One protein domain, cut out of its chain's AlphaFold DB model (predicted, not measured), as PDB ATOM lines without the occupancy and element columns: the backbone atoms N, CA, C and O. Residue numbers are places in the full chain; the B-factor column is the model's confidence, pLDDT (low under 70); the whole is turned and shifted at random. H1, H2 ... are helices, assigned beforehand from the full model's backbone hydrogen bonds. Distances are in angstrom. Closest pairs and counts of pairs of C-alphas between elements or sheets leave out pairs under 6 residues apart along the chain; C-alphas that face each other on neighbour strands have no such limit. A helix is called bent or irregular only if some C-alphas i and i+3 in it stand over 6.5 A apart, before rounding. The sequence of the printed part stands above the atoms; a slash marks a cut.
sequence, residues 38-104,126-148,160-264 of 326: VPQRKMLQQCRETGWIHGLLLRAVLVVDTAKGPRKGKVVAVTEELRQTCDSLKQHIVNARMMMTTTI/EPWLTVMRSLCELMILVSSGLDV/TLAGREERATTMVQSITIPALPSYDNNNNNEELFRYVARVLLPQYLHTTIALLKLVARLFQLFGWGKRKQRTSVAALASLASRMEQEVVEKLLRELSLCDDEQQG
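What this domain is: This is residues 38 to 104, 126 to 148 and 160 to 264 of the 326 residues of the protein "Hypothetical protein" of Grammatophora oceanica (UniProt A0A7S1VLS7). What does the model look like? Six long helices make a flat bundle of two rows: H5, the longest by residues, has H1 and H6 on its two sides, and H2, H3 and H4 form the second row, with H3 in its middle packing on H5. Residues 259 to 264 of H6 and residues 182 to 189, of which 187 to 189 belong to H5, stick out. How is it made up? The printed part has 195 residues and six named helices, H1 to H6 in that order, is all helix, and is an up-and-down bundle, each helix running against the one before it. It is compact, with a radius of gyration of the C-alphas of 18.5 A, and only just elongated, spanning 62 by 41 by 23 A.

How they stand to each other: What does the longest helix touch? H5, residues 187 to 221, touches H6, residues 232 to 264, at a shallow tilt of 30 degrees, opposite ways, a helical hairpin whose closest C-alphas, Ala 216 and Ala 237, are 5.5 A apart. With residues 207 to 218 alone it touches residues 53 to 64 of H1, residues 40 to 66, the closest C-alphas being those of Val 64 and Leu 218, 6.2 A apart. With residues 204 to 219 alone it touches H3, residues 127 to 144, the same way at a shallow tilt of 6 degrees, closest at the C-alphas of Met 132 and Thr 208, 6.0 A. What else touches H3, the hub? H2, residues 80 to 101, touches it with the C-alphas of Cys 86 and Ile 140 closest, 5.8 A apart, H4, residues 161 to 179, with those of Val 131 and Ile 175, 6.0 A apart, and H1, with its residues 60 to 64 alone, with those of Ala 60 and Cys 136, 6.6 A apart. H1 and H2 form a helical hairpin, closest at the C-alphas of Arg 59 and Leu 89, 5.5 A, while H3 and H6 are apart. How complete are the backbones? In H1 and H3 every O i to N i+4 pair is within hydrogen-bond range; the counts are 16 of 18 in H2, 14 of 15 in H4, 25 of 31 in H5 and 28 of 29 in H6.

Where its parts are: How long are the helices? From first to last C-alpha H6 measures 45.6 A, H5 43.6 A, H1 39.1 A, H2 32.1 A, H4 26.6 A and H3 25.7 A. Where are the anchors and kinks? C-alpha 40 begins H1 at (-53.425, -41.225, 18.242), and C-alpha 264 ends H6 at (-28.662, -15.208, 26.660). H5 has a kink of 66 degrees near residue 202 and is irregular, with C-alphas 188 and 191 7.3 A apart; H6 has a kink of 32 degrees near residue 239.

The domain as a whole: Where is it cut? Residues 105 to 125 and 149 to 159 are not printed, with C-alpha gaps of 16.9 A and 16.6 A. Which link is long, and where is confidence low? Of the links printed whole, H1 to H2 is long, with 13 residues. Mean pLDDT of the printed part is 76.5, and residues 100 to 104, 148, 176 to 203 and 225 to 264 are under 70.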
ATOM      1  N   VAL A  38     -49.562 -36.650  21.899       71.38
ATOM      2  CA  VAL A  38     -49.622 -36.712  20.441       71.38
ATOM      3  C   VAL A  38     -50.924 -37.438  20.125       71.38
ATOM      4  O   VAL A  38     -51.083 -38.584  20.548       71.38
ATOM      5  N   PRO A  39     -51.886 -36.813  19.421       80.31
ATOM      6  CA  PRO A  39     -53.138 -37.477  19.098       80.31
ATOM      7  C   PRO A  39     -52.859 -38.823  18.425       80.31
ATOM      8  O   PRO A  39     -51.992 -38.900  17.551       80.31
ATOM      9  N   GLN A  40     -53.611 -39.869  18.781       80.12
ATOM     10  CA  GLN A  40     -53.425 -41.225  18.242       80.12
ATOM     11  C   GLN A  40     -53.315 -41.234  16.706       80.12
ATOM     12  O   GLN A  40     -52.511 -41.965  16.133       80.12
ATOM     13  N   ARG A  41     -54.071 -40.365  16.028       77.81
ATOM     14  CA  ARG A  41     -54.005 -40.168  14.575       77.81
ATOM     15  C   ARG A  41     -52.628 -39.707  14.092       77.81
ATOM     16  O   ARG A  41     -52.117 -40.276  13.132       77.81
ATOM     17  N   LYS A  42     -52.015 -38.729  14.767       76.50
ATOM     18  CA  LYS A  42     -50.654 -38.268  14.451       76.50
ATOM     19  C   LYS A  42     -49.633 -39.380  14.685       76.50
ATOM     20  O   LYS A  42     -48.771 -39.574  13.839       76.50
ATOM     21  N   MET A  43     -49.781 -40.168  15.754       78.19
ATOM     22  CA  MET A  43     -48.917 -41.335  15.983       78.19
ATOM     23  C   MET A  43     -49.045 -42.368  14.855       78.19
ATOM     24  O   MET A  43     -48.046 -42.847  14.329       78.19
ATOM     25  N   LEU A  44     -50.273 -42.701  14.442       81.44
ATOM     26  CA  LEU A  44     -50.513 -43.643  13.345       81.44
ATOM     27  C   LEU A  44     -49.952 -43.129  12.016       81.44
ATOM     28  O   LEU A  44     -49.388 -43.912  11.251       81.44
ATOM     29  N   GLN A  45     -50.090 -41.832  11.748       81.75
ATOM     30  CA  GLN A  45     -49.499 -41.187  10.583       81.75
ATOM     31  C   GLN A  45     -47.967 -41.284  10.612       81.75
ATOM     32  O   GLN A  45     -47.385 -41.805   9.663       81.75
ATOM     33  N   GLN A  46     -47.330 -40.919  11.727       80.38
ATOM     34  CA  GLN A  46     -45.878 -41.027  11.897       80.38
ATOM     35  C   GLN A  46     -45.378 -42.469  11.739       80.38
ATOM     36  O   GLN A  46     -44.387 -42.715  11.051       80.38
ATOM     37  N   CYS A  47     -46.072 -43.454  12.316       83.44
ATOM     38  CA  CYS A  47     -45.731 -44.869  12.150       83.44
ATOM     39  C   CYS A  47     -45.809 -45.310  10.680       83.44
ATOM     40  O   CYS A  47     -44.944 -46.052  10.209       83.44
ATOM     41  N   ARG A  48     -46.825 -44.845   9.942       84.62
ATOM     42  CA  ARG A  48     -46.978 -45.131   8.507       84.62
ATOM     43  C   ARG A  48     -45.861 -44.495   7.684       84.62
ATOM     44  O   ARG A  48     -45.253 -45.194   6.876       84.62
ATOM     45  N   GLU A  49     -45.566 -43.220   7.916       83.69
ATOM     46  CA  GLU A  49     -44.482 -42.485   7.249       83.69
ATOM     47  C   GLU A  49     -43.125 -43.154   7.504       83.69
ATOM     48  O   GLU A  49     -42.377 -43.441   6.567       83.69
ATOM     49  N   THR A  50     -42.853 -43.517   8.759       84.75
ATOM     50  CA  THR A  50     -41.628 -44.224   9.161       84.75
ATOM     51  C   THR A  50     -41.508 -45.582   8.472       84.75
ATOM     52  O   THR A  50     -40.473 -45.904   7.886       84.75
ATOM     53  N   GLY A  51     -42.575 -46.388   8.505       87.88
ATOM     54  CA  GLY A  51     -42.598 -47.696   7.851       87.88
ATOM     55  C   GLY A  51     -42.393 -47.589   6.340       87.88
ATOM     56  O   GLY A  51     -41.674 -48.397   5.744       87.88
ATOM     57  N   TRP A  52     -42.967 -46.557   5.720       89.19
ATOM     58  CA  TRP A  52     -42.767 -46.274   4.307       89.19
ATOM     59  C   TRP A  52     -41.308 -45.921   3.988       89.19
ATOM     60  O   TRP A  52     -40.735 -46.532   3.080       89.19
ATOM     61  N   ILE A  53     -40.694 -45.016   4.755       88.00
ATOM     62  CA  ILE A  53     -39.288 -44.612   4.607       88.00
ATOM     63  C   ILE A  53     -38.347 -45.805   4.726       88.00
ATOM     64  O   ILE A  53     -37.484 -46.009   3.870       88.00
ATOM     65  N   HIS A  54     -38.529 -46.635   5.752       88.50
ATOM     66  CA  HIS A  54     -37.724 -47.842   5.924       88.50
ATOM     67  C   HIS A  54     -37.890 -48.795   4.736       88.50
ATOM     68  O   HIS A  54     -36.907 -49.318   4.209       88.50
ATOM     69  N   GLY A  55     -39.126 -48.975   4.264       92.06
ATOM     70  CA  GLY A  55     -39.416 -49.770   3.077       92.06
ATOM     71  C   GLY A  55     -38.762 -49.225   1.802       92.06
ATOM     72  O   GLY A  55     -38.364 -50.020   0.946       92.06
ATOM     73  N   LEU A  56     -38.635 -47.901   1.681       93.69
ATOM     74  CA  LEU A  56     -37.966 -47.230   0.567       93.69
ATOM     75  C   LEU A  56     -36.456 -47.482   0.618       93.69
ATOM     76  O   LEU A  56     -35.884 -47.962  -0.361       93.69
ATOM     77  N   LEU A  57     -35.827 -47.233   1.772       93.81
ATOM     78  CA  LEU A  57     -34.392 -47.434   1.980       93.81
ATOM     79  C   LEU A  57     -33.974 -48.885   1.740       93.81
ATOM     80  O   LEU A  57     -33.006 -49.127   1.021       93.81
ATOM     81  N   LEU A  58     -34.722 -49.854   2.276       95.94
ATOM     82  CA  LEU A  58     -34.421 -51.273   2.090       95.94
ATOM     83  C   LEU A  58     -34.383 -51.647   0.602       95.94
ATOM     84  O   LEU A  58     -33.451 -52.300   0.139       95.94
ATOM     85  N   ARG A  59     -35.375 -51.197  -0.172       97.50
ATOM     86  CA  ARG A  59     -35.440 -51.464  -1.617       97.50
ATOM     87  C   ARG A  59     -34.340 -50.741  -2.385       97.50
ATOM     88  O   ARG A  59     -33.755 -51.329  -3.289       97.50
ATOM     89  N   ALA A  60     -34.030 -49.500  -2.013       96.69
ATOM     90  CA  ALA A  60     -32.924 -48.751  -2.596       96.69
ATOM     91  C   ALA A  60     -31.582 -49.483  -2.398       96.69
ATOM     92  O   ALA A  60     -30.820 -49.629  -3.353       96.69
ATOM     93  N   VAL A  61     -31.321 -50.018  -1.199       96.88
ATOM     94  CA  VAL A  61     -30.128 -50.838  -0.915       96.88
ATOM     95  C   VAL A  61     -30.077 -52.070  -1.819       96.88
ATOM     96  O   VAL A  61     -29.054 -52.309  -2.459       96.88
ATOM     97  N   LEU A  62     -31.190 -52.801  -1.950       97.44
ATOM     98  CA  LEU A  62     -31.262 -53.990  -2.810       97.44
ATOM     99  C   LEU A  62     -30.969 -53.674  -4.284       97.44
ATOM    100  O   LEU A  62     -30.295 -54.456  -4.955       97.44
ATOM    101  N   VAL A  63     -31.425 -52.525  -4.793       97.69
ATOM    102  CA  VAL A  63     -31.093 -52.073  -6.156       97.69
ATOM    103  C   VAL A  63     -29.585 -51.852  -6.310       97.69
ATOM    104  O   VAL A  63     -29.001 -52.308  -7.291       97.69
ATOM    105  N   VAL A  64     -28.926 -51.201  -5.345       96.38
ATOM    106  CA  VAL A  64     -27.467 -50.979  -5.404       96.38
ATOM    107  C   VAL A  64     -26.687 -52.286  -5.328       96.38
ATOM    108  O   VAL A  64     -25.730 -52.458  -6.083       96.38
ATOM    109  N   ASP A  65     -27.076 -53.202  -4.442       96.44
ATOM    110  CA  ASP A  65     -26.348 -54.457  -4.238       96.44
ATOM    111  C   ASP A  65     -26.517 -55.434  -5.417       96.44
ATOM    112  O   ASP A  65     -25.598 -56.192  -5.733       96.44
ATOM    113  N   THR A  66     -27.653 -55.384  -6.120       97.38
ATOM    114  CA  THR A  66     -27.902 -56.201  -7.326       97.38
ATOM    115  C   THR A  66     -27.349 -55.575  -8.608       97.38
ATOM    116  O   THR A  66     -27.124 -56.279  -9.603       97.38
ATOM    117  N   ALA A  67     -27.093 -54.263  -8.608       97.06
ATOM    118  CA  ALA A  67     -26.533 -53.562  -9.750       97.06
ATOM    119  C   ALA A  67     -25.126 -54.075 -10.098       97.06
ATOM    120  O   ALA A  67     -24.295 -54.391  -9.247       97.06
ATOM    121  N   LYS A  68     -24.826 -54.128 -11.400       96.00
ATOM    122  CA  LYS A  68     -23.505 -54.514 -11.912       96.00
ATOM    123  C   LYS A  68     -22.929 -53.387 -12.751       96.00
ATOM    124  O   LYS A  68     -23.535 -52.958 -13.730       96.00
ATOM    125  N   GLY A  69     -21.725 -52.953 -12.387       93.00
ATOM    126  CA  GLY A  69     -20.984 -51.950 -13.142       93.00
ATOM    127  C   GLY A  69     -20.648 -52.403 -14.574       93.00
ATOM    128  O   GLY A  69     -20.632 -53.604 -14.875       93.00
ATOM    129  N   PRO A  70     -20.349 -51.460 -15.481       92.94
ATOM    130  CA  PRO A  70     -20.090 -51.741 -16.886       92.94
ATOM    131  C   PRO A  70     -18.825 -52.587 -17.080       92.94
ATOM    132  O   PRO A  70     -17.768 -52.307 -16.512       92.94
ATOM    133  N   ARG A  71     -18.888 -53.590 -17.965       93.44
ATOM    134  CA  ARG A  71     -17.735 -54.436 -18.321       93.44
ATOM    135  C   ARG A  71     -17.088 -53.913 -19.601       93.44
ATOM    136  O   ARG A  71     -17.720 -53.898 -20.655       93.44
ATOM    137  N   LYS A  72     -15.822 -53.483 -19.521       89.50
ATOM    138  CA  LYS A  72     -15.069 -52.891 -20.652       89.50
ATOM    139  C   LYS A  72     -15.814 -51.715 -21.316       89.50
ATOM    140  O   LYS A  72     -15.859 -51.609 -22.537       89.50
ATOM    141  N   GLY A  73     -16.458 -50.868 -20.508       84.88
ATOM    142  CA  GLY A  73     -17.204 -49.694 -20.980       84.88
ATOM    143  C   GLY A  73     -18.586 -49.984 -21.576       84.88
ATOM    144  O   GLY A  73     -19.291 -49.041 -21.923       84.88
ATOM    145  N   LYS A  74     -19.003 -51.254 -21.663       88.88
ATOM    146  CA  LYS A  74     -20.341 -51.643 -22.122       88.88
ATOM    147  C   LYS A  74     -21.292 -51.804 -20.939       88.88
ATOM    148  O   LYS A  74     -20.901 -52.341 -19.901       88.88
ATOM    149  N   VAL A  75     -22.534 -51.359 -21.124       91.00
ATOM    150  CA  VAL A  75     -23.629 -51.582 -20.172       91.00
ATOM    151  C   VAL A  75     -23.858 -53.088 -20.043       91.00
ATOM    152  O   VAL A  75     -23.899 -53.804 -21.046       91.00
ATOM    153  N   VAL A  76     -23.930 -53.577 -18.806       93.81
ATOM    154  CA  VAL A  76     -24.263 -54.977 -18.527       93.81
ATOM    155  C   VAL A  76     -25.763 -55.153 -18.733       93.81
ATOM    156  O   VAL A  76     -26.542 -54.303 -18.309       93.81
ATOM    157  N   ALA A  77     -26.166 -56.238 -19.396       92.75
ATOM    158  CA  ALA A  77     -27.580 -56.552 -19.564       92.75
ATOM    159  C   ALA A  77     -28.268 -56.650 -18.193       92.75
ATOM    160  O   ALA A  77     -27.721 -57.250 -17.264       92.75
ATOM    161  N   VAL A  78     -29.455 -56.057 -18.084       94.25
ATOM    162  CA  VAL A  78     -30.251 -56.072 -16.853       94.25
ATOM    163  C   VAL A  78     -30.609 -57.517 -16.520       94.25
ATOM    164  O   VAL A  78     -31.211 -58.215 -17.337       94.25
ATOM    165  N   THR A  79     -30.197 -57.981 -15.340       95.88
ATOM    166  CA  THR A  79     -30.585 -59.297 -14.825       95.88
ATOM    167  C   THR A  79     -32.045 -59.268 -14.388       95.88
ATOM    168  O   THR A  79     -32.574 -58.213 -14.046       95.88
ATOM    169  N   GLU A  80     -32.697 -60.429 -14.363       95.75
ATOM    170  CA  GLU A  80     -34.076 -60.532 -13.869       95.75
ATOM    171  C   GLU A  80     -34.192 -60.070 -12.406       95.75
ATOM    172  O   GLU A  80     -35.102 -59.332 -12.056       95.75
ATOM    173  N   GLU A  81     -33.201 -60.394 -11.578       96.88
ATOM    174  CA  GLU A  81     -33.117 -59.934 -10.187       96.88
ATOM    175  C   GLU A  81     -33.035 -58.400 -10.068       96.88
ATOM    176  O   GLU A  81     -33.749 -57.793  -9.271       96.88
ATOM    177  N   LEU A  82     -32.208 -57.743 -10.895       96.19
ATOM    178  CA  LEU A  82     -32.119 -56.278 -10.913       96.19
ATOM    179  C   LEU A  82     -33.425 -55.646 -11.416       96.19
ATOM    180  O   LEU A  82     -33.834 -54.590 -10.946       96.19
ATOM    181  N   ARG A  83     -34.096 -56.289 -12.376       95.62
ATOM    182  CA  ARG A  83     -35.407 -55.842 -12.852       95.62
ATOM    183  C   ARG A  83     -36.438 -55.892 -11.724       95.62
ATOM    184  O   ARG A  83     -37.056 -54.874 -11.446       95.62
ATOM    185  N   GLN A  84     -36.547 -57.022 -11.027       96.38
ATOM    186  CA  GLN A  84     -37.496 -57.209  -9.925       96.38
ATOM    187  C   GLN A  84     -37.265 -56.227  -8.771       96.38
ATOM    188  O   GLN A  84     -38.222 -55.682  -8.219       96.38
ATOM    189  N   THR A  85     -36.005 -55.961  -8.412       97.38
ATOM    190  CA  THR A  85     -35.679 -54.976  -7.367       97.38
ATOM    191  C   THR A  85     -36.016 -53.549  -7.801       97.38
ATOM    192  O   THR A  85     -36.631 -52.814  -7.024       97.38
ATOM    193  N   CYS A  86     -35.705 -53.165  -9.045       96.50
ATOM    194  CA  CYS A  86     -36.107 -51.871  -9.605       96.50
ATOM    195  C   CYS A  86     -37.633 -51.711  -9.682       96.50
ATOM    196  O   CYS A  86     -38.144 -50.650  -9.328       96.50
ATOM    197  N   ASP A  87     -38.363 -52.744 -10.105       95.19
ATOM    198  CA  ASP A  87     -39.826 -52.722 -10.191       95.19
ATOM    199  C   ASP A  87     -40.463 -52.613  -8.801       95.19
ATOM    200  O   ASP A  87     -41.377 -51.815  -8.597       95.19
ATOM    201  N   SER A  88     -39.922 -53.335  -7.813       96.88
ATOM    202  CA  SER A  88     -40.342 -53.230  -6.411       96.88
ATOM    203  C   SER A  88     -40.109 -51.825  -5.848       96.88
ATOM    204  O   SER A  88     -40.993 -51.269  -5.191       96.88
ATOM    205  N   LEU A  89     -38.953 -51.208  -6.132       96.25
ATOM    206  CA  LEU A  89     -38.670 -49.825  -5.737       96.25
ATOM    207  C   LEU A  89     -39.627 -48.842  -6.426       96.25
ATOM    208  O   LEU A  89     -40.211 -47.993  -5.755       96.25
ATOM    209  N   LYS A  90     -39.853 -48.993  -7.736       94.44
ATOM    210  CA  LYS A  90     -40.790 -48.165  -8.510       94.44
ATOM    211  C   LYS A  90     -42.212 -48.254  -7.954       94.44
ATOM    212  O   LYS A  90     -42.850 -47.227  -7.741       94.44
ATOM    213  N   GLN A  91     -42.697 -49.462  -7.678       93.44
ATOM    214  CA  GLN A  91     -44.019 -49.669  -7.090       93.44
ATOM    215  C   GLN A  91     -44.124 -49.019  -5.703       93.44
ATOM    216  O   GLN A  91     -45.135 -48.392  -5.395       93.44
ATOM    217  N   HIS A  92     -43.073 -49.107  -4.883       94.19
ATOM    218  CA  HIS A  92     -43.047 -48.489  -3.554       94.19
ATOM    219  C   HIS A  92     -43.072 -46.952  -3.609       94.19
ATOM    220  O   HIS A  92     -43.735 -46.324  -2.785       94.19
ATOM    221  N   ILE A  93     -42.419 -46.345  -4.609       91.31
ATOM    222  CA  ILE A  93     -42.500 -44.900  -4.891       91.31
ATOM    223  C   ILE A  93     -43.928 -44.498  -5.289       91.31
ATOM    224  O   ILE A  93     -44.449 -43.500  -4.798       91.31
ATOM    225  N   VAL A  94     -44.584 -45.273  -6.161       89.06
ATOM    226  CA  VAL A  94     -45.966 -44.992  -6.595       89.06
ATOM    227  C   VAL A  94     -46.945 -45.107  -5.423       89.06
ATOM    228  O   VAL A  94     -47.787 -44.231  -5.236       89.06
ATOM    229  N   ASN A  95     -46.801 -46.145  -4.596       86.81
ATOM    230  CA  ASN A  95     -47.643 -46.347  -3.418       86.81
ATOM    231  C   ASN A  95     -47.471 -45.225  -2.381       86.81
ATOM    232  O   ASN A  95     -48.447 -44.856  -1.732       86.81
ATOM    233  N   ALA A  96     -46.267 -44.651  -2.262       81.94
ATOM    234  CA  ALA A  96     -45.996 -43.496  -1.399       81.94
ATOM    235  C   ALA A  96     -46.959 -42.341  -1.675       81.94
ATOM    236  O   ALA A  96     -47.601 -41.816  -0.768       81.94
ATOM    237  N   ARG A  97     -47.096 -42.006  -2.962       74.88
ATOM    238  CA  ARG A  97     -47.924 -40.896  -3.430       74.88
ATOM    239  C   ARG A  97     -49.377 -41.085  -3.013       74.88
ATOM    240  O   ARG A  97     -50.003 -40.144  -2.550       74.88
ATOM    241  N   MET A  98     -49.882 -42.313  -3.130       77.69
ATOM    242  CA  MET A  98     -51.246 -42.660  -2.726       77.69
ATOM    243  C   MET A  98     -51.443 -42.550  -1.209       77.69
ATOM    244  O   MET A  98     -52.513 -42.152  -0.759       77.69
ATOM    245  N   MET A  99     -50.429 -42.889  -0.405       74.31
ATOM    246  CA  MET A  99     -50.530 -42.784   1.054       74.31
ATOM    247  C   MET A  99     -50.550 -41.334   1.542       74.31
ATOM    248  O   MET A  99     -51.265 -41.045   2.495       74.31
ATOM    249  N   MET A 100     -49.812 -40.434   0.887       69.94
ATOM    250  CA  MET A 100     -49.775 -39.011   1.252       69.94
ATOM    251  C   MET A 100     -51.027 -38.254   0.825       69.94
ATOM    252  O   MET A 100     -51.483 -37.377   1.548       69.94
ATOM    253  N   THR A 101     -51.621 -38.616  -0.314       69.56
ATOM    254  CA  THR A 101     -52.891 -38.019  -0.752       69.56
ATOM    255  C   THR A 101     -54.083 -38.552   0.034       69.56
ATOM    256  O   THR A 101     -55.069 -37.842   0.217       69.56
ATOM    257  N   THR A 102     -53.983 -39.776   0.560       68.12
ATOM    258  CA  THR A 102     -54.953 -40.324   1.512       68.12
ATOM    259  C   THR A 102     -54.633 -39.811   2.916       68.12
ATOM    260  O   THR A 102     -54.404 -40.588   3.848       68.12
ATOM    261  N   THR A 103     -54.625 -38.486   3.097       62.78
ATOM    262  CA  THR A 103     -54.883 -37.910   4.421       62.78
ATOM    263  C   THR A 103     -56.102 -38.634   4.966       62.78
ATOM    264  O   THR A 103     -57.069 -38.815   4.230       62.78
ATOM    265  N   ILE A 104     -56.020 -39.136   6.202       62.09
ATOM    266  CA  ILE A 104     -57.136 -39.805   6.877       62.09
ATOM    267  C   ILE A 104     -58.222 -38.743   6.970       62.09
ATOM    268  O   ILE A 104     -58.206 -37.986   7.929       62.09
ATOM    269  N   GLU A 126     -44.556 -32.408  -0.290       72.94
ATOM    270  CA  GLU A 126     -43.526 -31.944   0.631       72.94
ATOM    271  C   GLU A 126     -42.168 -32.074  -0.073       72.94
ATOM    272  O   GLU A 126     -41.828 -33.146  -0.583       72.94
ATOM    273  N   PRO A 127     -41.365 -31.001  -0.137       70.62
ATOM    274  CA  PRO A 127     -40.213 -30.936  -1.033       70.62
ATOM    275  C   PRO A 127     -39.190 -32.051  -0.773       70.62
ATOM    276  O   PRO A 127     -38.531 -32.529  -1.698       70.62
ATOM    277  N   TRP A 128     -39.078 -32.523   0.472       74.50
ATOM    278  CA  TRP A 128     -38.187 -33.625   0.834       74.50
ATOM    279  C   TRP A 128     -38.634 -34.968   0.233       74.50
ATOM    280  O   TRP A 128     -37.785 -35.772  -0.160       74.50
ATOM    281  N   LEU A 129     -39.942 -35.209   0.094       78.56
ATOM    282  CA  LEU A 129     -40.477 -36.413  -0.543       78.56
ATOM    283  C   LEU A 129     -40.140 -36.443  -2.016       78.56
ATOM    284  O   LEU A 129     -39.707 -37.474  -2.535       78.56
ATOM    285  N   THR A 130     -40.292 -35.296  -2.674       81.50
ATOM    286  CA  THR A 130     -39.894 -35.109  -4.064       81.50
ATOM    287  C   THR A 130     -38.414 -35.439  -4.235       81.50
ATOM    288  O   THR A 130     -38.066 -36.213  -5.123       81.50
ATOM    289  N   VAL A 131     -37.547 -34.965  -3.331       82.44
ATOM    290  CA  VAL A 131     -36.111 -35.288  -3.348       82.44
ATOM    291  C   VAL A 131     -35.859 -36.787  -3.190       82.44
ATOM    292  O   VAL A 131     -35.172 -37.375  -4.028       82.44
ATOM    293  N   MET A 132     -36.410 -37.433  -2.156       86.94
ATOM    294  CA  MET A 132     -36.206 -38.872  -1.928       86.94
ATOM    295  C   MET A 132     -36.684 -39.707  -3.112       86.94
ATOM    296  O   MET A 132     -35.995 -40.633  -3.551       86.94
ATOM    297  N   ARG A 133     -37.851 -39.355  -3.657       89.19
ATOM    298  CA  ARG A 133     -38.417 -39.976  -4.849       89.19
ATOM    299  C   ARG A 133     -37.472 -39.838  -6.033       89.19
ATOM    300  O   ARG A 133     -37.117 -40.851  -6.629       89.19
ATOM    301  N   SER A 134     -37.036 -38.626  -6.352       87.81
ATOM    302  CA  SER A 134     -36.159 -38.388  -7.494       87.81
ATOM    303  C   SER A 134     -34.795 -39.066  -7.333       87.81
ATOM    304  O   SER A 134     -34.248 -39.562  -8.314       87.81
ATOM    305  N   LEU A 135     -34.263 -39.180  -6.109       90.06
ATOM    306  CA  LEU A 135     -33.059 -39.977  -5.841       90.06
ATOM    307  C   LEU A 135     -33.286 -41.467  -6.128       90.06
ATOM    308  O   LEU A 135     -32.431 -42.113  -6.728       90.06
ATOM    309  N   CYS A 136     -34.441 -42.020  -5.760       94.38
ATOM    310  CA  CYS A 136     -34.762 -43.414  -6.064       94.38
ATOM    311  C   CYS A 136     -35.002 -43.643  -7.568       94.38
ATOM    312  O   CYS A 136     -34.529 -44.636  -8.123       94.38
ATOM    313  N   GLU A 137     -35.680 -42.720  -8.253       93.25
ATOM    314  CA  GLU A 137     -35.864 -42.756  -9.713       93.25
ATOM    315  C   GLU A 137     -34.514 -42.686 -10.444       93.25
ATOM    316  O   GLU A 137     -34.270 -43.449 -11.381       93.25
ATOM    317  N   LEU A 138     -33.594 -41.853  -9.955       92.62
ATOM    318  CA  LEU A 138     -32.218 -41.776 -10.432       92.62
ATOM    319  C   LEU A 138     -31.480 -43.109 -10.259       92.62
ATOM    320  O   LEU A 138     -30.790 -43.552 -11.176       92.62
ATOM    321  N   MET A 139     -31.636 -43.780  -9.116       94.94
ATOM    322  CA  MET A 139     -31.042 -45.103  -8.901       94.94
ATOM    323  C   MET A 139     -31.567 -46.123  -9.912       94.94
ATOM    324  O   MET A 139     -30.772 -46.870 -10.487       94.94
ATOM    325  N   ILE A 140     -32.875 -46.130 -10.183       95.50
ATOM    326  CA  ILE A 140     -33.483 -47.004 -11.196       95.50
ATOM    327  C   ILE A 140     -32.890 -46.695 -12.577       95.50
ATOM    328  O   ILE A 140     -32.363 -47.598 -13.230       95.50
ATOM    329  N   LEU A 141     -32.882 -45.422 -12.985       94.25
ATOM    330  CA  LEU A 141     -32.336 -44.963 -14.264       94.25
ATOM    331  C   LEU A 141     -30.886 -45.421 -14.468       94.25
ATOM    332  O   LEU A 141     -30.522 -45.938 -15.525       94.25
ATOM    333  N   VAL A 142     -30.040 -45.240 -13.458       93.06
ATOM    334  CA  VAL A 142     -28.617 -45.576 -13.550       93.06
ATOM    335  C   VAL A 142     -28.420 -47.086 -13.607       93.06
ATOM    336  O   VAL A 142     -27.632 -47.563 -14.426       93.06
ATOM    337  N   SER A 143     -29.163 -47.840 -12.795       94.88
ATOM    338  CA  SER A 143     -29.009 -49.292 -12.660       94.88
ATOM    339  C   SER A 143     -29.567 -50.047 -13.865       94.88
ATOM    340  O   SER A 143     -28.853 -50.824 -14.506       94.88
ATOM    341  N   SER A 144     -30.828 -49.801 -14.220       92.62
ATOM    342  CA  SER A 144     -31.548 -50.563 -15.244       92.62
ATOM    343  C   SER A 144     -31.669 -49.836 -16.582       92.62
ATOM    344  O   SER A 144     -31.943 -50.488 -17.585       92.62
ATOM    345  N   GLY A 145     -31.422 -48.521 -16.637       88.38
ATOM    346  CA  GLY A 145     -31.616 -47.717 -17.853       88.38
ATOM    347  C   GLY A 145     -33.081 -47.420 -18.160       88.38
ATOM    348  O   GLY A 145     -33.361 -46.707 -19.127       88.38
ATOM    349  N   LEU A 146     -33.991 -47.960 -17.341       81.12
ATOM    350  CA  LEU A 146     -35.425 -47.753 -17.444       81.12
ATOM    351  C   LEU A 146     -35.745 -46.322 -17.046       81.12
ATOM    352  O   LEU A 146     -35.346 -45.860 -15.977       81.12
ATOM    353  N   ASP A 147     -36.489 -45.638 -17.903       72.31
ATOM    354  CA  ASP A 147     -37.123 -44.399 -17.500       72.31
ATOM    355  C   ASP A 147     -38.394 -44.742 -16.717       72.31
ATOM    356  O   ASP A 147     -39.202 -45.580 -17.126       72.31
ATOM    357  N   VAL A 148     -38.572 -44.114 -15.559       62.97
ATOM    358  CA  VAL A 148     -39.799 -44.272 -14.772       62.97
ATOM    359  C   VAL A 148     -40.976 -43.620 -15.508       62.97
ATOM    360  O   VAL A 148     -42.101 -44.107 -15.372       62.97
ATOM    361  N   THR A 160     -27.376 -46.588 -23.764       91.06
ATOM    362  CA  THR A 160     -25.934 -46.370 -23.721       91.06
ATOM    363  C   THR A 160     -25.548 -45.760 -22.392       91.06
ATOM    364  O   THR A 160     -26.294 -44.988 -21.794       91.06
ATOM    365  N   LEU A 161     -24.326 -46.057 -21.953       89.38
ATOM    366  CA  LEU A 161     -23.800 -45.499 -20.715       89.38
ATOM    367  C   LEU A 161     -23.771 -43.963 -20.740       89.38
ATOM    368  O   LEU A 161     -24.109 -43.348 -19.739       89.38
ATOM    369  N   ALA A 162     -23.417 -43.364 -21.883       88.38
ATOM    370  CA  ALA A 162     -23.414 -41.914 -22.059       88.38
ATOM    371  C   ALA A 162     -24.830 -41.322 -21.960       88.38
ATOM    372  O   ALA A 162     -25.025 -40.328 -21.272       88.38
ATOM    373  N   GLY A 163     -25.834 -41.970 -22.564       89.25
ATOM    374  CA  GLY A 163     -27.227 -41.528 -22.449       89.25
ATOM    375  C   GLY A 163     -27.794 -41.672 -21.031       89.25
ATOM    376  O   GLY A 163     -28.595 -40.847 -20.597       89.25
ATOM    377  N   ARG A 164     -27.373 -42.693 -20.270       90.12
ATOM    378  CA  ARG A 164     -27.693 -42.786 -18.834       90.12
ATOM    379  C   ARG A 164     -27.018 -41.668 -18.035       90.12
ATOM    380  O   ARG A 164     -27.659 -41.084 -17.173       90.12
ATOM    381  N   GLU A 165     -25.757 -41.359 -18.335       89.00
ATOM    382  CA  GLU A 165     -24.967 -40.307 -17.674       89.00
ATOM    383  C   GLU A 165     -25.574 -38.906 -17.874       89.00
ATOM    384  O   GLU A 165     -25.712 -38.133 -16.923       89.00
ATOM    385  N   GLU A 166     -25.986 -38.599 -19.105       87.81
ATOM    386  CA  GLU A 166     -26.649 -37.343 -19.467       87.81
ATOM    387  C   GLU A 166     -27.986 -37.187 -18.735       87.81
ATOM    388  O   GLU A 166     -28.198 -36.196 -18.040       87.81
ATOM    389  N   ARG A 167     -28.860 -38.203 -18.793       88.31
ATOM    390  CA  ARG A 167     -30.153 -38.171 -18.088       88.31
ATOM    391  C   ARG A 167     -29.989 -38.077 -16.572       88.31
ATOM    392  O   ARG A 167     -30.700 -37.307 -15.934       88.31
ATOM    393  N   ALA A 168     -29.034 -38.813 -16.002       88.75
ATOM    394  CA  ALA A 168     -28.715 -38.740 -14.579       88.75
ATOM    395  C   ALA A 168     -28.263 -37.328 -14.174       88.75
ATOM    396  O   ALA A 168     -28.677 -36.820 -13.134       88.75
ATOM    397  N   THR A 169     -27.462 -36.672 -15.019       84.44
ATOM    398  CA  THR A 169     -27.049 -35.278 -14.814       84.44
ATOM    399  C   THR A 169     -28.249 -34.339 -14.787       84.44
ATOM    400  O   THR A 169     -28.386 -33.569 -13.838       84.44
ATOM    401  N   THR A 170     -29.123 -34.418 -15.791       85.25
ATOM    402  CA  THR A 170     -30.318 -33.569 -15.882       85.25
ATOM    403  C   THR A 170     -31.242 -33.777 -14.687       85.25
ATOM    404  O   THR A 170     -31.687 -32.809 -14.071       85.25
ATOM    405  N   MET A 171     -31.485 -35.037 -14.313       86.38
ATOM    406  CA  MET A 171     -32.333 -35.371 -13.173       86.38
ATOM    407  C   MET A 171     -31.765 -34.777 -11.888       86.38
ATOM    408  O   MET A 171     -32.488 -34.120 -11.149       86.38
ATOM    409  N   VAL A 172     -30.465 -34.893 -11.638       81.19
ATOM    410  CA  VAL A 172     -29.911 -34.333 -10.403       81.19
ATOM    411  C   VAL A 172     -29.892 -32.809 -10.413       81.19
ATOM    412  O   VAL A 172     -30.191 -32.207  -9.388       81.19
ATOM    413  N   GLN A 173     -29.630 -32.162 -11.550       77.75
ATOM    414  CA  GLN A 173     -29.784 -30.706 -11.648       77.75
ATOM    415  C   GLN A 173     -31.210 -30.274 -11.274       77.75
ATOM    416  O   GLN A 173     -31.378 -29.302 -10.540       77.75
ATOM    417  N   SER A 174     -32.222 -31.041 -11.694       78.50
ATOM    418  CA  SER A 174     -33.618 -30.796 -11.310       78.50
ATOM    419  C   SER A 174     -33.937 -31.114  -9.846       78.50
ATOM    420  O   SER A 174     -34.877 -30.542  -9.316       78.50
ATOM    421  N   ILE A 175     -33.160 -31.975  -9.176       73.81
ATOM    422  CA  ILE A 175     -33.294 -32.246  -7.734       73.81
ATOM    423  C   ILE A 175     -32.676 -31.106  -6.923       73.81
ATOM    424  O   ILE A 175     -33.256 -30.646  -5.949       73.81
ATOM    425  N   THR A 176     -31.488 -30.643  -7.307       62.53
ATOM    426  CA  THR A 176     -30.693 -29.706  -6.504       62.53
ATOM    427  C   THR A 176     -31.232 -28.281  -6.534       62.53
ATOM    428  O   THR A 176     -31.196 -27.607  -5.509       62.53
ATOM    429  N   ILE A 177     -31.732 -27.818  -7.684       55.50
ATOM    430  CA  ILE A 177     -32.209 -26.435  -7.843       55.50
ATOM    431  C   ILE A 177     -33.442 -26.135  -6.958       55.50
ATOM    432  O   ILE A 177     -33.458 -25.069  -6.351       55.50
ATOM    433  N   PRO A 178     -34.442 -27.031  -6.824       54.53
ATOM    434  CA  PRO A 178     -35.604 -26.798  -5.961       54.53
ATOM    435  C   PRO A 178     -35.393 -27.217  -4.498       54.53
ATOM    436  O   PRO A 178     -36.028 -26.657  -3.611       54.53
ATOM    437  N   ALA A 179     -34.535 -28.211  -4.230       51.38
ATOM    438  CA  ALA A 179     -34.333 -28.757  -2.881       51.38
ATOM    439  C   ALA A 179     -33.523 -27.846  -1.954       51.38
ATOM    440  O   ALA A 179     -33.591 -27.985  -0.735       51.38
ATOM    441  N   LEU A 180     -32.743 -26.935  -2.529       49.69
ATOM    442  CA  LEU A 180     -32.162 -25.811  -1.819       49.69
ATOM    443  C   LEU A 180     -33.151 -24.661  -1.991       49.69
ATOM    444  O   LEU A 180     -33.024 -23.939  -2.981       49.69
ATOM    445  N   PRO A 181     -34.145 -24.471  -1.100       49.72
ATOM    446  CA  PRO A 181     -34.851 -23.205  -1.092       49.72
ATOM    447  C   PRO A 181     -33.768 -22.133  -1.000       49.72
ATOM    448  O   PRO A 181     -32.981 -22.111  -0.047       49.72
ATOM    449  N   SER A 182     -33.662 -21.311  -2.046       43.94
ATOM    450  CA  SER A 182     -32.955 -20.044  -1.976       43.94
ATOM    451  C   SER A 182     -33.542 -19.364  -0.755       43.94
ATOM    452  O   SER A 182     -34.722 -19.020  -0.753       43.94
ATOM    453  N   TYR A 183     -32.769 -19.342   0.329       43.81
ATOM    454  CA  TYR A 183     -33.197 -18.828   1.620       43.81
ATOM    455  C   TYR A 183     -33.239 -17.312   1.473       43.81
ATOM    456  O   TYR A 183     -32.318 -16.603   1.870       43.81
ATOM    457  N   ASP A 184     -34.257 -16.826   0.768       43.84
ATOM    458  CA  ASP A 184     -34.574 -15.416   0.742       43.84
ATOM    459  C   ASP A 184     -35.035 -15.064   2.151       43.84
ATOM    460  O   ASP A 184     -35.909 -15.713   2.726       43.84
ATOM    461  N   ASN A 185     -34.350 -14.067   2.700       45.75
ATOM    462  CA  ASN A 185     -34.214 -13.686   4.103       45.75
ATOM    463  C   ASN A 185     -35.518 -13.139   4.734       45.75
ATOM    464  O   ASN A 185     -35.511 -12.122   5.425       45.75
ATOM    465  N   ASN A 186     -36.665 -13.748   4.439       48.75
ATOM    466  CA  ASN A 186     -37.965 -13.324   4.934       48.75
ATOM    467  C   ASN A 186     -38.212 -13.944   6.318       48.75
ATOM    468  O   ASN A 186     -38.607 -15.105   6.440       48.75
ATOM    469  N   ASN A 187     -38.006 -13.123   7.350       53.56
ATOM    470  CA  ASN A 187     -38.067 -13.445   8.784       53.56
ATOM    471  C   ASN A 187     -39.324 -14.208   9.258       53.56
ATOM    472  O   ASN A 187     -39.297 -14.833  10.311       53.56
ATOM    473  N   ASN A 188     -40.425 -14.213   8.502       49.72
ATOM    474  CA  ASN A 188     -41.656 -14.902   8.913       49.72
ATOM    475  C   ASN A 188     -41.589 -16.436   8.782       49.72
ATOM    476  O   ASN A 188     -42.453 -17.124   9.315       49.72
ATOM    477  N   ASN A 189     -40.577 -16.980   8.097       53.47
ATOM    478  CA  ASN A 189     -40.388 -18.428   7.967       53.47
ATOM    479  C   ASN A 189     -39.465 -19.023   9.039       53.47
ATOM    480  O   ASN A 189     -39.291 -20.238   9.061       53.47
ATOM    481  N   GLU A 190     -38.885 -18.211   9.925       57.91
ATOM    482  CA  GLU A 190     -37.835 -18.662  10.841       57.91
ATOM    483  C   GLU A 190     -38.355 -19.648  11.904       57.91
ATOM    484  O   GLU A 190     -37.732 -20.679  12.132       57.91
ATOM    485  N   GLU A 191     -39.539 -19.432  12.490       50.47
ATOM    486  CA  GLU A 191     -40.129 -20.376  13.460       50.47
ATOM    487  C   GLU A 191     -40.581 -21.698  12.825       50.47
ATOM    488  O   GLU A 191     -40.322 -22.771  13.376       50.47
ATOM    489  N   LEU A 192     -41.222 -21.644  11.652       48.38
ATOM    490  CA  LEU A 192     -41.604 -22.846  10.906       48.38
ATOM    491  C   LEU A 192     -40.351 -23.622  10.486       48.38
ATOM    492  O   LEU A 192     -40.316 -24.844  10.601       48.38
ATOM    493  N   PHE A 193     -39.300 -22.916  10.066       53.56
ATOM    494  CA  PHE A 193     -38.012 -23.504   9.730       53.56
ATOM    495  C   PHE A 193     -37.328 -24.120  10.952       53.56
ATOM    496  O   PHE A 193     -36.864 -25.248  10.850       53.56
ATOM    497  N   ARG A 194     -37.351 -23.472  12.124       55.34
ATOM    498  CA  ARG A 194     -36.854 -24.044  13.391       55.34
ATOM    499  C   ARG A 194     -37.638 -25.293  13.800       55.34
ATOM    500  O   ARG A 194     -37.033 -26.271  14.231       55.34
ATOM    501  N   TYR A 195     -38.963 -25.301  13.649       51.06
ATOM    502  CA  TYR A 195     -39.797 -26.475  13.934       51.06
ATOM    503  C   TYR A 195     -39.504 -27.627  12.963       51.06
ATOM    504  O   TYR A 195     -39.278 -28.763  13.383       51.06
ATOM    505  N   VAL A 196     -39.428 -27.326  11.666       50.16
ATOM    506  CA  VAL A 196     -39.066 -28.286  10.619       50.16
ATOM    507  C   VAL A 196     -37.640 -28.804  10.841       50.16
ATOM    508  O   VAL A 196     -37.435 -30.009  10.767       50.16
ATOM    509  N   ALA A 197     -36.689 -27.946  11.221       54.53
ATOM    510  CA  ALA A 197     -35.301 -28.286  11.542       54.53
ATOM    511  C   ALA A 197     -35.166 -29.173  12.792       54.53
ATOM    512  O   ALA A 197     -34.347 -30.091  12.803       54.53
ATOM    513  N   ARG A 198     -35.970 -28.928  13.833       56.03
ATOM    514  CA  ARG A 198     -35.907 -29.665  15.106       56.03
ATOM    515  C   ARG A 198     -36.656 -30.995  15.079       56.03
ATOM    516  O   ARG A 198     -36.172 -31.961  15.656       56.03
ATOM    517  N   VAL A 199     -37.829 -31.049  14.448       52.41
ATOM    518  CA  VAL A 199     -38.754 -32.188  14.590       52.41
ATOM    519  C   VAL A 199     -38.763 -33.082  13.355       52.41
ATOM    520  O   VAL A 199     -38.699 -34.301  13.477       52.41
ATOM    521  N   LEU A 200     -38.823 -32.494  12.159       55.25
ATOM    522  CA  LEU A 200     -39.015 -33.246  10.913       55.25
ATOM    523  C   LEU A 200     -37.688 -33.543  10.208       55.25
ATOM    524  O   LEU A 200     -37.516 -34.605   9.607       55.25
ATOM    525  N   LEU A 201     -36.716 -32.633  10.313       60.38
ATOM    526  CA  LEU A 201     -35.436 -32.766   9.634       60.38
ATOM    527  C   LEU A 201     -34.666 -33.999  10.077       60.38
ATOM    528  O   LEU A 201     -34.212 -34.686   9.177       60.38
ATOM    529  N   PRO A 202     -34.526 -34.360  11.368       65.44
ATOM    530  CA  PRO A 202     -33.724 -35.523  11.723       65.44
ATOM    531  C   PRO A 202     -34.222 -36.786  11.010       65.44
ATOM    532  O   PRO A 202     -33.433 -37.508  10.406       65.44
ATOM    533  N   GLN A 203     -35.532 -37.022  10.965       69.19
ATOM    534  CA  GLN A 203     -36.081 -38.246  10.384       69.19
ATOM    535  C   GLN A 203     -35.894 -38.334   8.858       69.19
ATOM    536  O   GLN A 203     -35.498 -39.376   8.320       69.19
ATOM    537  N   TYR A 204     -36.116 -37.229   8.145       75.50
ATOM    538  CA  TYR A 204     -36.003 -37.184   6.685       75.50
ATOM    539  C   TYR A 204     -34.576 -36.928   6.193       75.50
ATOM    540  O   TYR A 204     -34.194 -37.387   5.113       75.50
ATOM    541  N   LEU A 205     -33.750 -36.257   6.992       74.94
ATOM    542  CA  LEU A 205     -32.352 -35.981   6.692       74.94
ATOM    543  C   LEU A 205     -31.539 -37.265   6.637       74.94
ATOM    544  O   LEU A 205     -30.873 -37.501   5.633       74.94
ATOM    545  N   HIS A 206     -31.598 -38.105   7.679       78.25
ATOM    546  CA  HIS A 206     -30.831 -39.356   7.707       78.25
ATOM    547  C   HIS A 206     -31.165 -40.227   6.493       78.25
ATOM    548  O   HIS A 206     -30.276 -40.786   5.853       78.25
ATOM    549  N   THR A 207     -32.446 -40.262   6.128       84.69
ATOM    550  CA  THR A 207     -32.949 -40.989   4.963       84.69
ATOM    551  C   THR A 207     -32.425 -40.398   3.658       84.69
ATOM    552  O   THR A 207     -31.915 -41.122   2.805       84.69
ATOM    553  N   THR A 208     -32.494 -39.075   3.505       81.31
ATOM    554  CA  THR A 208     -31.995 -38.374   2.314       81.31
ATOM    555  C   THR A 208     -30.486 -38.558   2.159       81.31
ATOM    556  O   THR A 208     -30.018 -38.891   1.072       81.31
ATOM    557  N   ILE A 209     -29.719 -38.432   3.247       79.06
ATOM    558  CA  ILE A 209     -28.273 -38.688   3.269       79.06
ATOM    559  C   ILE A 209     -27.985 -40.143   2.889       79.06
ATOM    560  O   ILE A 209     -27.099 -40.399   2.072       79.06
ATOM    561  N   ALA A 210     -28.731 -41.105   3.436       86.12
ATOM    562  CA  ALA A 210     -28.564 -42.512   3.089       86.12
ATOM    563  C   ALA A 210     -28.808 -42.756   1.589       86.12
ATOM    564  O   ALA A 210     -27.987 -43.399   0.932       86.12
ATOM    565  N   LEU A 211     -29.872 -42.185   1.014       88.50
ATOM    566  CA  LEU A 211     -30.152 -42.265  -0.423       88.50
ATOM    567  C   LEU A 211     -29.055 -41.604  -1.267       88.50
ATOM    568  O   LEU A 211     -28.604 -42.192  -2.250       88.50
ATOM    569  N   LEU A 212     -28.562 -40.428  -0.869       83.75
ATOM    570  CA  LEU A 212     -27.437 -39.761  -1.532       83.75
ATOM    571  C   LEU A 212     -26.174 -40.636  -1.526       83.75
ATOM    572  O   LEU A 212     -25.501 -40.750  -2.553       83.75
ATOM    573  N   LYS A 213     -25.880 -41.313  -0.408       83.56
ATOM    574  CA  LYS A 213     -24.757 -42.260  -0.300       83.56
ATOM    575  C   LYS A 213     -24.937 -43.468  -1.216       83.56
ATOM    576  O   LYS A 213     -23.981 -43.884  -1.873       83.56
ATOM    577  N   LEU A 214     -26.152 -44.004  -1.316       91.06
ATOM    578  CA  LEU A 214     -26.471 -45.100  -2.233       91.06
ATOM    579  C   LEU A 214     -26.308 -44.685  -3.702       91.06
ATOM    580  O   LEU A 214     -25.673 -45.406  -4.472       91.06
ATOM    581  N   VAL A 215     -26.785 -43.495  -4.074       90.31
ATOM    582  CA  VAL A 215     -26.577 -42.907  -5.408       90.31
ATOM    583  C   VAL A 215     -25.086 -42.715  -5.699       90.31
ATOM    584  O   VAL A 215     -24.610 -43.100  -6.768       90.31
ATOM    585  N   ALA A 216     -24.317 -42.180  -4.748       83.75
ATOM    586  CA  ALA A 216     -22.877 -41.996  -4.906       83.75
ATOM    587  C   ALA A 216     -22.146 -43.334  -5.104       83.75
ATOM    588  O   ALA A 216     -21.326 -43.460  -6.020       83.75
ATOM    589  N   ARG A 217     -22.479 -44.361  -4.309       87.62
ATOM    590  CA  ARG A 217     -21.949 -45.726  -4.465       87.62
ATOM    591  C   ARG A 217     -22.286 -46.296  -5.841       87.62
ATOM    592  O   ARG A 217     -21.428 -46.905  -6.480       87.62
ATOM    593  N   LEU A 218     -23.494 -46.047  -6.337       91.00
ATOM    594  CA  LEU A 218     -23.908 -46.461  -7.672       91.00
ATOM    595  C   LEU A 218     -23.094 -45.745  -8.765       91.00
ATOM    596  O   LEU A 218     -22.562 -46.390  -9.665       91.00
ATOM    597  N   PHE A 219     -22.880 -44.431  -8.666       88.38
ATOM    598  CA  PHE A 219     -22.014 -43.701  -9.604       88.38
ATOM    599  C   PHE A 219     -20.565 -44.204  -9.593       88.38
ATOM    600  O   PHE A 219     -19.930 -44.316 -10.650       88.38
ATOM    601  N   GLN A 220     -20.033 -44.544  -8.417       86.44
ATOM    602  CA  GLN A 220     -18.717 -45.168  -8.290       86.44
ATOM    603  C   GLN A 220     -18.679 -46.543  -8.966       86.44
ATOM    604  O   GLN A 220     -17.752 -46.811  -9.732       86.44
ATOM    605  N   LEU A 221     -19.707 -47.377  -8.763       90.88
ATOM    606  CA  LEU A 221     -19.845 -48.693  -9.394       90.88
ATOM    607  C   LEU A 221     -19.852 -48.600 -10.928       90.88
ATOM    608  O   LEU A 221     -19.248 -49.430 -11.611       90.88
ATOM    609  N   PHE A 222     -20.478 -47.562 -11.485       90.44
ATOM    610  CA  PHE A 222     -20.482 -47.304 -12.927       90.44
ATOM    611  C   PHE A 222     -19.183 -46.648 -13.440       90.44
ATOM    612  O   PHE A 222     -18.960 -46.510 -14.651       90.44
ATOM    613  N   GLY A 223     -18.264 -46.317 -12.532       86.56
ATOM    614  CA  GLY A 223     -16.975 -45.709 -12.830       86.56
ATOM    615  C   GLY A 223     -17.086 -44.249 -13.262       86.56
ATOM    616  O   GLY A 223     -16.185 -43.761 -13.943       86.56
ATOM    617  N   TRP A 224     -18.173 -43.562 -12.911       83.69
ATOM    618  CA  TRP A 224     -18.370 -42.152 -13.248       83.69
ATOM    619  C   TRP A 224     -17.586 -41.203 -12.336       83.69
ATOM    620  O   TRP A 224     -17.215 -40.123 -12.771       83.69
ATOM    621  N   GLY A 225     -17.210 -41.629 -11.124       65.06
ATOM    622  CA  GLY A 225     -16.343 -40.829 -10.243       65.06
ATOM    623  C   GLY A 225     -14.883 -40.710 -10.714       65.06
ATOM    624  O   GLY A 225     -14.208 -39.741 -10.386       65.06
ATOM    625  N   LYS A 226     -14.384 -41.679 -11.501       66.88
ATOM    626  CA  LYS A 226     -12.981 -41.718 -11.975       66.88
ATOM    627  C   LYS A 226     -12.810 -41.273 -13.430       66.88
ATOM    628  O   LYS A 226     -11.699 -40.953 -13.856       66.88
ATOM    629  N   ARG A 227     -13.882 -41.270 -14.226       62.81
ATOM    630  CA  ARG A 227     -13.827 -40.837 -15.628       62.81
ATOM    631  C   ARG A 227     -13.838 -39.315 -15.677       62.81
ATOM    632  O   ARG A 227     -14.859 -38.724 -15.390       62.81
ATOM    633  N   LYS A 228     -12.686 -38.732 -16.043       52.31
ATOM    634  CA  LYS A 228     -12.428 -37.307 -16.336       52.31
ATOM    635  C   LYS A 228     -13.233 -36.329 -15.460       52.31
ATOM    636  O   LYS A 228     -14.377 -36.041 -15.772       52.31
ATOM    637  N   GLN A 229     -12.559 -35.668 -14.513       51.56
ATOM    638  CA  GLN A 229     -13.039 -34.538 -13.680       51.56
ATOM    639  C   GLN A 229     -13.799 -33.400 -14.413       51.56
ATOM    640  O   GLN A 229     -14.282 -32.475 -13.774       51.56
ATOM    641  N   ARG A 230     -13.893 -33.436 -15.746       49.62
ATOM    642  CA  ARG A 230     -14.649 -32.497 -16.576       49.62
ATOM    643  C   ARG A 230     -16.111 -32.888 -16.819       49.62
ATOM    644  O   ARG A 230     -16.823 -32.066 -17.381       49.62
ATOM    645  N   THR A 231     -16.567 -34.092 -16.466       52.41
ATOM    646  CA  THR A 231     -17.992 -34.433 -16.605       52.41
ATOM    647  C   THR A 231     -18.783 -33.982 -15.378       52.41
ATOM    648  O   THR A 231     -18.312 -34.042 -14.240       52.41
ATOM    649  N   SER A 232     -20.015 -33.536 -15.618       55.44
ATOM    650  CA  SER A 232     -21.013 -33.152 -14.611       55.44
ATOM    651  C   SER A 232     -21.214 -34.198 -13.509       55.44
ATOM    652  O   SER A 232     -21.679 -33.863 -12.429       55.44
ATOM    653  N   VAL A 233     -20.818 -35.454 -13.721       50.72
ATOM    654  CA  VAL A 233     -20.990 -36.540 -12.747       50.72
ATOM    655  C   VAL A 233     -19.931 -36.569 -11.644       50.72
ATOM    656  O   VAL A 233     -20.237 -36.941 -10.511       50.72
ATOM    657  N   ALA A 234     -18.714 -36.080 -11.897       52.31
ATOM    658  CA  ALA A 234     -17.795 -35.756 -10.801       52.31
ATOM    659  C   ALA A 234     -18.378 -34.621  -9.943       52.31
ATOM    660  O   ALA A 234     -18.290 -34.653  -8.712       52.31
ATOM    661  N   ALA A 235     -19.068 -33.669 -10.591       54.66
ATOM    662  CA  ALA A 235     -19.839 -32.666  -9.880       54.66
ATOM    663  C   ALA A 235     -20.961 -33.317  -9.063       54.66
ATOM    664  O   ALA A 235     -21.163 -32.869  -7.952       54.66
ATOM    665  N   LEU A 236     -21.580 -34.416  -9.506       55.22
ATOM    666  CA  LEU A 236     -22.641 -35.121  -8.776       55.22
ATOM    667  C   LEU A 236     -22.203 -35.840  -7.502       55.22
ATOM    668  O   LEU A 236     -22.845 -35.675  -6.471       55.22
ATOM    669  N   ALA A 237     -21.104 -36.596  -7.527       56.03
ATOM    670  CA  ALA A 237     -20.557 -37.175  -6.296       56.03
ATOM    671  C   ALA A 237     -20.108 -36.065  -5.327       56.03
ATOM    672  O   ALA A 237     -20.363 -36.128  -4.124       56.03
ATOM    673  N   SER A 238     -19.520 -34.993  -5.871       58.69
ATOM    674  CA  SER A 238     -19.203 -33.796  -5.091       58.69
ATOM    675  C   SER A 238     -20.440 -33.004  -4.666       58.69
ATOM    676  O   SER A 238     -20.329 -32.195  -3.763       58.69
ATOM    677  N   LEU A 239     -21.592 -33.178  -5.317       56.25
ATOM    678  CA  LEU A 239     -22.846 -32.494  -5.018       56.25
ATOM    679  C   LEU A 239     -23.585 -33.246  -3.931       56.25
ATOM    680  O   LEU A 239     -24.060 -32.609  -3.019       56.25
ATOM    681  N   ALA A 240     -23.600 -34.579  -3.959       57.88
ATOM    682  CA  ALA A 240     -24.036 -35.378  -2.822       57.88
ATOM    683  C   ALA A 240     -23.185 -35.057  -1.584       57.88
ATOM    684  O   ALA A 240     -23.736 -34.799  -0.523       57.88
ATOM    685  N   SER A 241     -21.859 -34.958  -1.753       63.41
ATOM    686  CA  SER A 241     -20.944 -34.572  -0.666       63.41
ATOM    687  C   SER A 241     -21.128 -33.110  -0.229       63.41
ATOM    688  O   SER A 241     -21.074 -32.823   0.957       63.41
ATOM    689  N   ARG A 242     -21.369 -32.178  -1.165       61.03
ATOM    690  CA  ARG A 242     -21.633 -30.759  -0.857       61.03
ATOM    691  C   ARG A 242     -23.017 -30.528  -0.278       61.03
ATOM    692  O   ARG A 242     -23.137 -29.691   0.587       61.03
ATOM    693  N   MET A 243     -24.039 -31.254  -0.714       57.69
ATOM    694  CA  MET A 243     -25.376 -31.219  -0.127       57.69
ATOM    695  C   MET A 243     -25.339 -31.835   1.266       57.69
ATOM    696  O   MET A 243     -25.910 -31.256   2.174       57.69
ATOM    697  N   GLU A 244     -24.628 -32.951   1.465       63.91
ATOM    698  CA  GLU A 244     -24.373 -33.488   2.807       63.91
ATOM    699  C   GLU A 244     -23.686 -32.422   3.666       63.91
ATOM    700  O   GLU A 244     -24.189 -32.103   4.734       63.91
ATOM    701  N   GLN A 245     -22.618 -31.789   3.173       67.00
ATOM    702  CA  GLN A 245     -21.897 -30.760   3.918       67.00
ATOM    703  C   GLN A 245     -22.732 -29.494   4.176       67.00
ATOM    704  O   GLN A 245     -22.808 -29.061   5.314       67.00
ATOM    705  N   GLU A 246     -23.388 -28.912   3.173       61.06
ATOM    706  CA  GLU A 246     -24.184 -27.683   3.299       61.06
ATOM    707  C   GLU A 246     -25.436 -27.896   4.145       61.06
ATOM    708  O   GLU A 246     -25.786 -27.028   4.943       61.06
ATOM    709  N   VAL A 247     -26.125 -29.031   3.991       61.72
ATOM    710  CA  VAL A 247     -27.306 -29.335   4.803       61.72
ATOM    711  C   VAL A 247     -26.884 -29.593   6.245       61.72
ATOM    712  O   VAL A 247     -27.506 -29.038   7.147       61.72
ATOM    713  N   VAL A 248     -25.809 -30.358   6.474       66.81
ATOM    714  CA  VAL A 248     -25.266 -30.591   7.820       66.81
ATOM    715  C   VAL A 248     -24.758 -29.290   8.442       66.81
ATOM    716  O   VAL A 248     -25.090 -29.019   9.587       66.81
ATOM    717  N   GLU A 249     -24.018 -28.450   7.715       68.56
ATOM    718  CA  GLU A 249     -23.520 -27.157   8.210       68.56
ATOM    719  C   GLU A 249     -24.656 -26.179   8.527       68.56
ATOM    720  O   GLU A 249     -24.603 -25.501   9.554       68.56
ATOM    721  N   LYS A 250     -25.700 -26.109   7.691       64.50
ATOM    722  CA  LYS A 250     -26.881 -25.278   7.971       64.50
ATOM    723  C   LYS A 250     -27.643 -25.786   9.189       64.50
ATOM    724  O   LYS A 250     -27.936 -24.996  10.074       64.50
ATOM    725  N   LEU A 251     -27.897 -27.090   9.276       62.88
ATOM    726  CA  LEU A 251     -28.506 -27.711  10.456       62.88
ATOM    727  C   LEU A 251     -27.715 -27.432  11.726       62.88
ATOM    728  O   LEU A 251     -28.285 -27.039  12.734       62.88
ATOM    729  N   LEU A 252     -26.400 -27.629  11.662       66.56
ATOM    730  CA  LEU A 252     -25.477 -27.353  12.752       66.56
ATOM    731  C   LEU A 252     -25.558 -25.900  13.202       66.56
ATOM    732  O   LEU A 252     -25.621 -25.632  14.398       66.56
ATOM    733  N   ARG A 253     -25.585 -24.969  12.244       69.56
ATOM    734  CA  ARG A 253     -25.720 -23.543  12.525       69.56
ATOM    735  C   ARG A 253     -27.050 -23.241  13.215       69.56
ATOM    736  O   ARG A 253     -27.042 -22.591  14.253       69.56
ATOM    737  N   GLU A 254     -28.165 -23.746  12.704       65.25
ATOM    738  CA  GLU A 254     -29.485 -23.519  13.308       65.25
ATOM    739  C   GLU A 254     -29.610 -24.138  14.703       65.25
ATOM    740  O   GLU A 254     -30.142 -23.511  15.621       65.25
ATOM    741  N   LEU A 255     -29.073 -25.347  14.894       62.09
ATOM    742  CA  LEU A 255     -29.013 -25.992  16.204       62.09
ATOM    743  C   LEU A 255     -28.151 -25.187  17.188       62.09
ATOM    744  O   LEU A 255     -28.522 -25.088  18.351       62.09
ATOM    745  N   SER A 256     -27.063 -24.559  16.731       68.06
ATOM    746  CA  SER A 256     -26.244 -23.687  17.585       68.06
ATOM    747  C   SER A 256     -26.944 -22.372  17.953       68.06
ATOM    748  O   SER A 256     -26.925 -21.976  19.114       68.06
ATOM    749  N   LEU A 257     -27.656 -21.740  17.010       66.69
ATOM    750  CA  LEU A 257     -28.433 -20.517  17.271       66.69
ATOM    751  C   LEU A 257     -29.563 -20.768  18.283       66.69
ATOM    752  O   LEU A 257     -29.885 -19.920  19.111       66.69
ATOM    753  N   CYS A 258     -30.125 -21.975  18.247       59.59
ATOM    754  CA  CYS A 258     -31.114 -22.460  19.197       59.59
ATOM    755  C   CYS A 258     -30.600 -22.612  20.641       59.59
ATOM    756  O   CYS A 258     -31.426 -22.636  21.559       59.59
ATOM    757  N   ASP A 259     -29.289 -22.769  20.842       62.09
ATOM    758  CA  ASP A 259     -28.669 -22.861  22.168       62.09
ATOM    759  C   ASP A 259     -28.281 -21.478  22.714       62.09
ATOM    760  O   ASP A 259     -28.497 -21.210  23.899       62.09
ATOM    761  N   ASP A 260     -27.815 -20.565  21.856       62.41
ATOM    762  CA  ASP A 260     -27.419 -19.207  22.260       62.41
ATOM    763  C   ASP A 260     -28.610 -18.354  22.741       62.41
ATOM    764  O   ASP A 260     -28.499 -17.636  23.739       62.41
ATOM    765  N   GLU A 261     -29.784 -18.471  22.103       60.75
ATOM    766  CA  GLU A 261     -31.009 -17.786  22.555       60.75
ATOM    767  C   GLU A 261     -31.460 -18.241  23.955       60.75
ATOM    768  O   GLU A 261     -32.098 -17.479  24.683       60.75
ATOM    769  N   GLN A 262     -31.106 -19.462  24.367       54.72
ATOM    770  CA  GLN A 262     -31.467 -19.975  25.688       54.72
ATOM    771  C   GLN A 262     -30.491 -19.593  26.793       54.72
ATOM    772  O   GLN A 262     -30.909 -19.440  27.939       54.72
ATOM    773  N   GLN A 263     -29.211 -19.410  26.470       54.78
ATOM    774  CA  GLN A 263     -28.219 -18.967  27.451       54.78
ATOM    775  C   GLN A 263     -28.223 -17.441  27.636       54.78
ATOM    776  O   GLN A 263     -27.902 -16.956  28.719       54.78
ATOM    777  N   GLY A 264     -28.617 -16.676  26.610       53.91
ATOM    778  CA  GLY A 264     -28.662 -15.208  26.660       53.91
ATOM    779  C   GLY A 264     -29.955 -14.609  27.229       53.91
ATOM    780  O   GLY A 264     -29.993 -13.420  27.549       53.91
TER     781      GLY A 264